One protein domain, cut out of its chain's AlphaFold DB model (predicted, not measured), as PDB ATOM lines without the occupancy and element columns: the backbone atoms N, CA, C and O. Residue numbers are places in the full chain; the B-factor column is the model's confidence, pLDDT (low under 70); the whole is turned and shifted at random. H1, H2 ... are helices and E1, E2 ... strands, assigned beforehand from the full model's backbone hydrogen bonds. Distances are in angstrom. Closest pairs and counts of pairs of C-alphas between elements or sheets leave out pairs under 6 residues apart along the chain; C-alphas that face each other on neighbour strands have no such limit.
ATOM      1  N   ILE A  27       0.158 162.327 -30.884       98.44
ATOM      2  CA  ILE A  27       0.966 162.815 -29.759       98.44
ATOM      3  C   ILE A  27       2.307 163.339 -30.299       98.44
ATOM      4  O   ILE A  27       3.113 162.538 -30.782       98.44
ATOM      5  N   PRO A  28       2.589 164.651 -30.236       98.19
ATOM      6  CA  PRO A  28       3.888 165.185 -30.617       98.19
ATOM      7  C   PRO A  28       4.950 164.756 -29.595       98.19
ATOM      8  O   PRO A  28       4.733 164.822 -28.384       98.19
ATOM      9  N   ALA A  29       6.114 164.334 -30.084       98.19
ATOM     10  CA  ALA A  29       7.243 163.928 -29.255       98.19
ATOM     11  C   ALA A  29       8.536 164.558 -29.776       98.19
ATOM     12  O   ALA A  29       8.844 164.461 -30.966       98.19
ATOM     13  N   TRP A  30       9.302 165.177 -28.881       97.94
ATOM     14  CA  TRP A  30      10.622 165.719 -29.184       97.94
ATOM     15  C   TRP A  30      11.703 164.920 -28.466       97.94
ATOM     16  O   TRP A  30      11.605 164.680 -27.261       97.94
ATOM     17  N   ILE A  31      12.747 164.532 -29.196       97.12
ATOM     18  CA  ILE A  31      13.882 163.783 -28.655       97.12
ATOM     19  C   ILE A  31      15.098 164.709 -28.591       97.12
ATOM     20  O   ILE A  31      15.454 165.349 -29.577       97.12
ATOM     21  N   PHE A  32      15.741 164.773 -27.429       96.88
ATOM     22  CA  PHE A  32      16.907 165.611 -27.166       96.88
ATOM     23  C   PHE A  32      18.177 164.772 -27.050       96.88
ATOM     24  O   PHE A  32      18.182 163.737 -26.381       96.88
ATOM     25  N   GLY A  33      19.282 165.261 -27.618       93.94
ATOM     26  CA  GLY A  33      20.616 164.702 -27.402       93.94
ATOM     27  C   GLY A  33      20.967 163.513 -28.293       93.94
ATOM     28  O   GLY A  33      22.084 163.001 -28.188       93.94
ATOM     29  N   THR A  34      20.071 163.089 -29.186       93.88
ATOM     30  CA  THR A  34      20.341 162.020 -30.158       93.88
ATOM     31  C   THR A  34      21.437 162.404 -31.135       93.88
ATOM     32  O   THR A  34      22.251 161.561 -31.480       93.88
ATOM     33  N   GLU A  35      21.548 163.677 -31.499       91.12
ATOM     34  CA  GLU A  35      22.611 164.212 -32.346       91.12
ATOM     35  C   GLU A  35      24.009 164.044 -31.729       91.12
ATOM     36  O   GLU A  35      24.993 163.906 -32.453       91.12
ATOM     37  N   ARG A  36      24.101 164.009 -30.391       92.62
ATOM     38  CA  ARG A  36      25.350 163.744 -29.656       92.62
ATOM     39  C   ARG A  36      25.538 162.261 -29.344       92.62
ATOM     40  O   ARG A  36      26.678 161.796 -29.301       92.62
ATOM     41  N   ALA A  37      24.444 161.543 -29.087       95.94
ATOM     42  CA  ALA A  37      24.464 160.114 -28.787       95.94
ATOM     43  C   ALA A  37      24.773 159.283 -30.039       95.94
ATOM     44  O   ALA A  37      25.637 158.422 -29.996       95.94
ATOM     45  N   LEU A  38      24.152 159.571 -31.180       94.94
ATOM     46  CA  LEU A  38      24.413 158.916 -32.461       94.94
ATOM     47  C   LEU A  38      24.487 159.972 -33.579       94.94
ATOM     48  O   LEU A  38      23.504 160.206 -34.284       94.94
ATOM     49  N   PRO A  39      25.647 160.632 -33.744       92.12
ATOM     50  CA  PRO A  39      25.846 161.594 -34.815       92.12
ATOM     51  C   PRO A  39      25.648 160.956 -36.187       92.12
ATOM     52  O   PRO A  39      25.942 159.778 -36.400       92.12
ATOM     53  N   VAL A  40      25.216 161.774 -37.138       88.69
ATOM     54  CA  VAL A  40      25.115 161.397 -38.548       88.69
ATOM     55  C   VAL A  40      26.423 160.769 -39.039       88.69
ATOM     56  O   VAL A  40      27.492 161.347 -38.872       88.69
ATOM     57  N   GLY A  41      26.330 159.592 -39.663       91.38
ATOM     58  CA  GLY A  41      27.484 158.850 -40.185       91.38
ATOM     59  C   GLY A  41      28.234 158.009 -39.145       91.38
ATOM     60  O   GLY A  41      29.117 157.243 -39.514       91.38
ATOM     61  N   SER A  42      27.878 158.104 -37.861       93.31
ATOM     62  CA  SER A  42      28.405 157.218 -36.821       93.31
ATOM     63  C   SER A  42      27.711 155.858 -36.890       93.31
ATOM     64  O   SER A  42      26.487 155.788 -36.969       93.31
ATOM     65  N   VAL A  43      28.489 154.778 -36.812       94.38
ATOM     66  CA  VAL A  43      27.949 153.407 -36.756       94.38
ATOM     67  C   VAL A  43      27.610 153.009 -35.318       94.38
ATOM     68  O   VAL A  43      26.611 152.337 -35.080       94.38
ATOM     69  N   LEU A  44      28.416 153.457 -34.347       95.38
ATOM     70  CA  LEU A  44      28.216 153.169 -32.926       95.38
ATOM     71  C   LEU A  44      27.730 154.412 -32.158       95.38
ATOM     72  O   LEU A  44      28.234 155.519 -32.403       95.38
ATOM     73  N   PRO A  45      26.775 154.254 -31.221       93.88
ATOM     74  CA  PRO A  45      26.357 155.319 -30.324       93.88
ATOM     75  C   PRO A  45      27.398 155.581 -29.224       93.88
ATOM     76  O   PRO A  45      28.105 154.689 -28.763       93.88
ATOM     77  N   ARG A  46      27.469 156.833 -28.775       96.00
ATOM     78  CA  ARG A  46      28.251 157.311 -27.634       96.00
ATOM     79  C   ARG A  46      27.339 157.387 -26.404       96.00
ATOM     80  O   ARG A  46      26.260 157.975 -26.515       96.00
ATOM     81  N   PRO A  47      27.759 156.894 -25.225       95.44
ATOM     82  CA  PRO A  47      27.000 157.053 -23.986       95.44
ATOM     83  C   PRO A  47      26.804 158.537 -23.642       95.44
ATOM     84  O   PRO A  47      27.745 159.235 -23.258       95.44
ATOM     85  N   ARG A  48      25.584 159.044 -23.835       95.44
ATOM     86  CA  ARG A  48      25.167 160.431 -23.573       95.44
ATOM     87  C   ARG A  48      23.713 160.437 -23.101       95.44
ATOM     88  O   ARG A  48      22.947 159.552 -23.471       95.44
ATOM     89  N   ARG A  49      23.322 161.449 -22.315       95.31
ATOM     90  CA  ARG A  49      21.921 161.626 -21.892       95.31
ATOM     91  C   ARG A  49      21.046 161.891 -23.121       95.31
ATOM     92  O   ARG A  49      21.278 162.864 -23.839       95.31
ATOM     93  N   VAL A  50      20.048 161.035 -23.313       96.50
ATOM     94  CA  VAL A  50      18.949 161.205 -24.267       96.50
ATOM     95  C   VAL A  50      17.670 161.361 -23.460       96.50
ATOM     96  O   VAL A  50      17.476 160.654 -22.472       96.50
ATOM     97  N   ALA A  51      16.818 162.298 -23.855       97.44
ATOM     98  CA  ALA A  51      15.533 162.516 -23.205       97.44
ATOM     99  C   ALA A  51      14.435 162.696 -24.251       97.44
ATOM    100  O   ALA A  51      14.700 163.170 -25.356       97.44
ATOM    101  N   VAL A  52      13.206 162.338 -23.891       98.00
ATOM    102  CA  VAL A  52      12.023 162.537 -24.729       98.00
ATOM    103  C   VAL A  52      11.035 163.393 -23.957       98.00
ATOM    104  O   VAL A  52      10.797 163.144 -22.776       98.00
ATOM    105  N   ARG A  53      10.459 164.394 -24.618       98.12
ATOM    106  CA  ARG A  53       9.332 165.164 -24.095       98.12
ATOM    107  C   ARG A  53       8.125 164.928 -24.993       98.12
ATOM    108  O   ARG A  53       8.214 165.131 -26.202       98.12
ATOM    109  N   PHE A  54       7.019 164.509 -24.391       98.25
ATOM    110  CA  PHE A  54       5.732 164.359 -25.064       98.25
ATOM    111  C   PHE A  54       4.879 165.603 -24.829       98.25
ATOM    112  O   PHE A  54       4.915 166.184 -23.742       98.25
ATOM    113  N   GLY A  55       4.142 166.016 -25.852       97.94
ATOM    114  CA  GLY A  55       3.158 167.088 -25.758       97.94
ATOM    115  C   GLY A  55       1.728 166.568 -25.637       97.94
ATOM    116  O   GLY A  55       1.499 165.356 -25.670       97.94
ATOM    117  N   PRO A  56       0.758 167.484 -25.499       98.19
ATOM    118  CA  PRO A  56      -0.652 167.128 -25.488       98.19
ATOM    119  C   PRO A  56      -1.089 166.540 -26.843       98.19
ATOM    120  O   PRO A  56      -0.485 166.865 -27.871       98.19
ATOM    121  N   PRO A  57      -2.142 165.702 -26.868       98.31
ATOM    122  CA  PRO A  57      -2.712 165.202 -28.113       98.31
ATOM    123  C   PRO A  57      -3.142 166.338 -29.048       98.31
ATOM    124  O   PRO A  57      -3.732 167.323 -28.612       98.31
ATOM    125  N   VAL A  58      -2.868 166.176 -30.343       98.12
ATOM    126  CA  VAL A  58      -3.346 167.062 -31.407       98.12
ATOM    127  C   VAL A  58      -4.385 166.308 -32.225       98.12
ATOM    128  O   VAL A  58      -4.059 165.337 -32.912       98.12
ATOM    129  N   ASP A  59      -5.636 166.749 -32.146       97.81
ATOM    130  CA  ASP A  59      -6.736 166.130 -32.882       97.81
ATOM    131  C   ASP A  59      -6.613 166.339 -34.396       97.81
ATOM    132  O   ASP A  59      -6.162 167.407 -34.830       97.81
ATOM    133  N   PRO A  60      -7.078 165.373 -35.213       95.44
ATOM    134  CA  PRO A  60      -6.928 165.403 -36.666       95.44
ATOM    135  C   PRO A  60      -7.489 166.668 -37.329       95.44
ATOM    136  O   PRO A  60      -6.964 167.107 -38.348       95.44
ATOM    137  N   GLY A  61      -8.519 167.286 -36.743       91.75
ATOM    138  CA  GLY A  61      -9.203 168.435 -37.338       91.75
ATOM    139  C   GLY A  61      -9.862 168.081 -38.671       91.75
ATOM    140  O   GLY A  61     -10.351 166.965 -38.849       91.75
ATOM    141  N   THR A  62      -9.888 169.044 -39.595       90.31
ATOM    142  CA  THR A  62     -10.617 168.907 -40.871       90.31
ATOM    143  C   THR A  62      -9.722 168.851 -42.107       90.31
ATOM    144  O   THR A  62     -10.183 168.433 -43.169       90.31
ATOM    145  N   GLY A  63      -8.440 169.213 -41.988       94.50
ATOM    146  CA  GLY A  63      -7.522 169.280 -43.123       94.50
ATOM    147  C   GLY A  63      -6.079 168.930 -42.777       94.50
ATOM    148  O   GLY A  63      -5.612 169.137 -41.659       94.50
ATOM    149  N   GLU A  64      -5.352 168.414 -43.773       96.00
ATOM    150  CA  GLU A  64      -3.950 168.013 -43.606       96.00
ATOM    151  C   GLU A  64      -3.046 169.197 -43.244       96.00
ATOM    152  O   GLU A  64      -2.269 169.098 -42.300       96.00
ATOM    153  N   GLU A  65      -3.161 170.323 -43.953       96.31
ATOM    154  CA  GLU A  65      -2.303 171.498 -43.724       96.31
ATOM    155  C   GLU A  65      -2.515 172.116 -42.336       96.31
ATOM    156  O   GLU A  65      -1.559 172.506 -41.663       96.31
ATOM    157  N   GLU A  66      -3.764 172.144 -41.875       95.88
ATOM    158  CA  GLU A  66      -4.133 172.616 -40.540       95.88
ATOM    159  C   GLU A  66      -3.464 171.754 -39.456       95.88
ATOM    160  O   GLU A  66      -2.802 172.268 -38.553       95.88
ATOM    161  N   LEU A  67      -3.569 170.427 -39.587       97.50
ATOM    162  CA  LEU A  67      -2.953 169.478 -38.666       97.50
ATOM    163  C   LEU A  67      -1.420 169.556 -38.694       97.50
ATOM    164  O   LEU A  67      -0.786 169.560 -37.640       97.50
ATOM    165  N   LEU A  68      -0.809 169.642 -39.878       97.62
ATOM    166  CA  LEU A  68       0.646 169.776 -40.009       97.62
ATOM    167  C   LEU A  68       1.152 171.079 -39.380       97.62
ATOM    168  O   LEU A  68       2.203 171.071 -38.739       97.62
ATOM    169  N   THR A  69       0.396 172.170 -39.507       97.38
ATOM    170  CA  THR A  69       0.716 173.451 -38.864       97.38
ATOM    171  C   THR A  69       0.671 173.319 -37.344       97.38
ATOM    172  O   THR A  69       1.674 173.594 -36.682       97.38
ATOM    173  N   ARG A  70      -0.426 172.780 -36.791       97.44
ATOM    174  CA  ARG A  70      -0.575 172.552 -35.342       97.44
ATOM    175  C   ARG A  70       0.503 171.620 -34.782       97.44
ATOM    176  O   ARG A  70       1.063 171.881 -33.720       97.44
ATOM    177  N   LEU A  71       0.854 170.556 -35.510       98.19
ATOM    178  CA  LEU A  71       1.933 169.647 -35.116       98.19
ATOM    179  C   LEU A  71       3.301 170.328 -35.134       98.19
ATOM    180  O   LEU A  71       4.110 170.090 -34.237       98.19
ATOM    181  N   ARG A  72       3.574 171.177 -36.129       97.69
ATOM    182  CA  ARG A  72       4.830 171.930 -36.201       97.69
ATOM    183  C   ARG A  72       4.970 172.868 -35.008       97.69
ATOM    184  O   ARG A  72       6.025 172.876 -34.378       97.69
ATOM    185  N   GLU A  73       3.924 173.623 -34.692       98.00
ATOM    186  CA  GLU A  73       3.903 174.521 -33.534       98.00
ATOM    187  C   GLU A  73       4.095 173.756 -32.225       98.00
ATOM    188  O   GLU A  73       4.965 174.115 -31.432       98.00
ATOM    189  N   ALA A  74       3.369 172.650 -32.035       98.19
ATOM    190  CA  ALA A  74       3.508 171.817 -30.847       98.19
ATOM    191  C   ALA A  74       4.939 171.274 -30.692       98.19
ATOM    192  O   ALA A  74       5.528 171.393 -29.622       98.19
ATOM    193  N   LEU A  75       5.536 170.730 -31.759       98.25
ATOM    194  CA  LEU A  75       6.909 170.214 -31.734       98.25
ATOM    195  C   LEU A  75       7.935 171.309 -31.415       98.25
ATOM    196  O   LEU A  75       8.828 171.086 -30.600       98.25
ATOM    197  N   LEU A  76       7.804 172.496 -32.011       97.88
ATOM    198  CA  LEU A  76       8.684 173.629 -31.708       97.88
ATOM    199  C   LEU A  76       8.499 174.132 -30.269       97.88
ATOM    200  O   LEU A  76       9.483 174.476 -29.616       97.88
ATOM    201  N   GLY A  77       7.273 174.100 -29.745       98.00
ATOM    202  CA  GLY A  77       6.993 174.369 -28.335       98.00
ATOM    203  C   GLY A  77       7.696 173.375 -27.406       98.00
ATOM    204  O   GLY A  77       8.340 173.782 -26.439       98.00
ATOM    205  N   LEU A  78       7.658 172.076 -27.732       98.12
ATOM    206  CA  LEU A  78       8.387 171.048 -26.980       98.12
ATOM    207  C   LEU A  78       9.898 171.272 -27.025       98.12
ATOM    208  O   LEU A  78      10.548 171.145 -25.991       98.12
ATOM    209  N   HIS A  79      10.445 171.630 -28.191       96.81
ATOM    210  CA  HIS A  79      11.862 171.957 -28.344       96.81
ATOM    211  C   HIS A  79      12.283 173.123 -27.441       96.81
ATOM    212  O   HIS A  79      13.267 173.002 -26.711       96.81
ATOM    213  N   GLY A  80      11.518 174.223 -27.455       96.69
ATOM    214  CA  GLY A  80      11.796 175.421 -26.657       96.69
ATOM    215  C   GLY A  80      11.705 175.192 -25.146       96.69
ATOM    216  O   GLY A  80      12.444 175.814 -24.391       96.69
ATOM    217  N   ALA A  81      10.860 174.257 -24.698       96.56
ATOM    218  CA  ALA A  81      10.751 173.874 -23.288       96.56
ATOM    219  C   ALA A  81      11.955 173.061 -22.765       96.56
ATOM    220  O   ALA A  81      12.077 172.858 -21.556       96.56
ATOM    221  N   GLY A  82      12.832 172.581 -23.655       94.56
ATOM    222  CA  GLY A  82      14.021 171.810 -23.298       94.56
ATOM    223  C   GLY A  82      13.731 170.382 -22.808       94.56
ATOM    224  O   GLY A  82      12.580 169.938 -22.753       94.56
TER     225      GLY A  82
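AT A GLANCE: This is residues 27 to 82 of the 84 residues of an uncharacterized protein of bacterium HR32 (UniProt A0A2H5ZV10). Look first for a small ribbon of two short antiparallel strands, E1 and E2, with the later part of one long helix, H2, packed over one face of it. At one end of the elongated model the earlier part of H2 reaches past the ribbon; at the other end are the tiny helix H1 and a wide loop, of which residues 39 to 44 stick out. The 56 printed residues have two named helices and two named strands, in the order E1, H1, E2, H2, and the class is mixed, helices and strands. The whole is loose, with a radius of gyration of the C-alphas of 14.3 A, and spans 43 by 22 by 15 A.

HOW THE PARTS SIT: Start at the sheet: E1, residues 29 to 32, and E2, residues 51 to 54, are antiparallel neighbours at 160 degrees. Look there for N 30 and O 53, 2.9 A apart, and N 32 and O 51, 2.8 A apart, both within hydrogen-bond range. From E1 go to H2, residues 64 to 80, where the closest C-alphas are those of Trp 30 and Leu 78, 6.2 A apart. From E2 the closest C-alpha of H2 is again that of Leu 78, 6.6 A from that of Arg 53. H1, residues 34 to 37, is apart from H2. In H2 every O i to N i+4 pair is within hydrogen-bond range; H1 is too short for such a pair.

IN THESE COORDINATES: Find C-alpha 29 at (7.243, 163.928, -29.255), where E1 begins its 10.0 A; E2 measures 10.1 A. H2 runs 24.3 A from C-alpha 64 to C-alpha 80 at (11.796, 175.421, -26.657).

THE WHOLE: The C-alphas farthest apart, those of Pro 47 and Thr 62, are 42.9 A apart. The printed part has no cut. The link from H1 to E2, 13 residues, is long. No printed residue is under pLDDT 70.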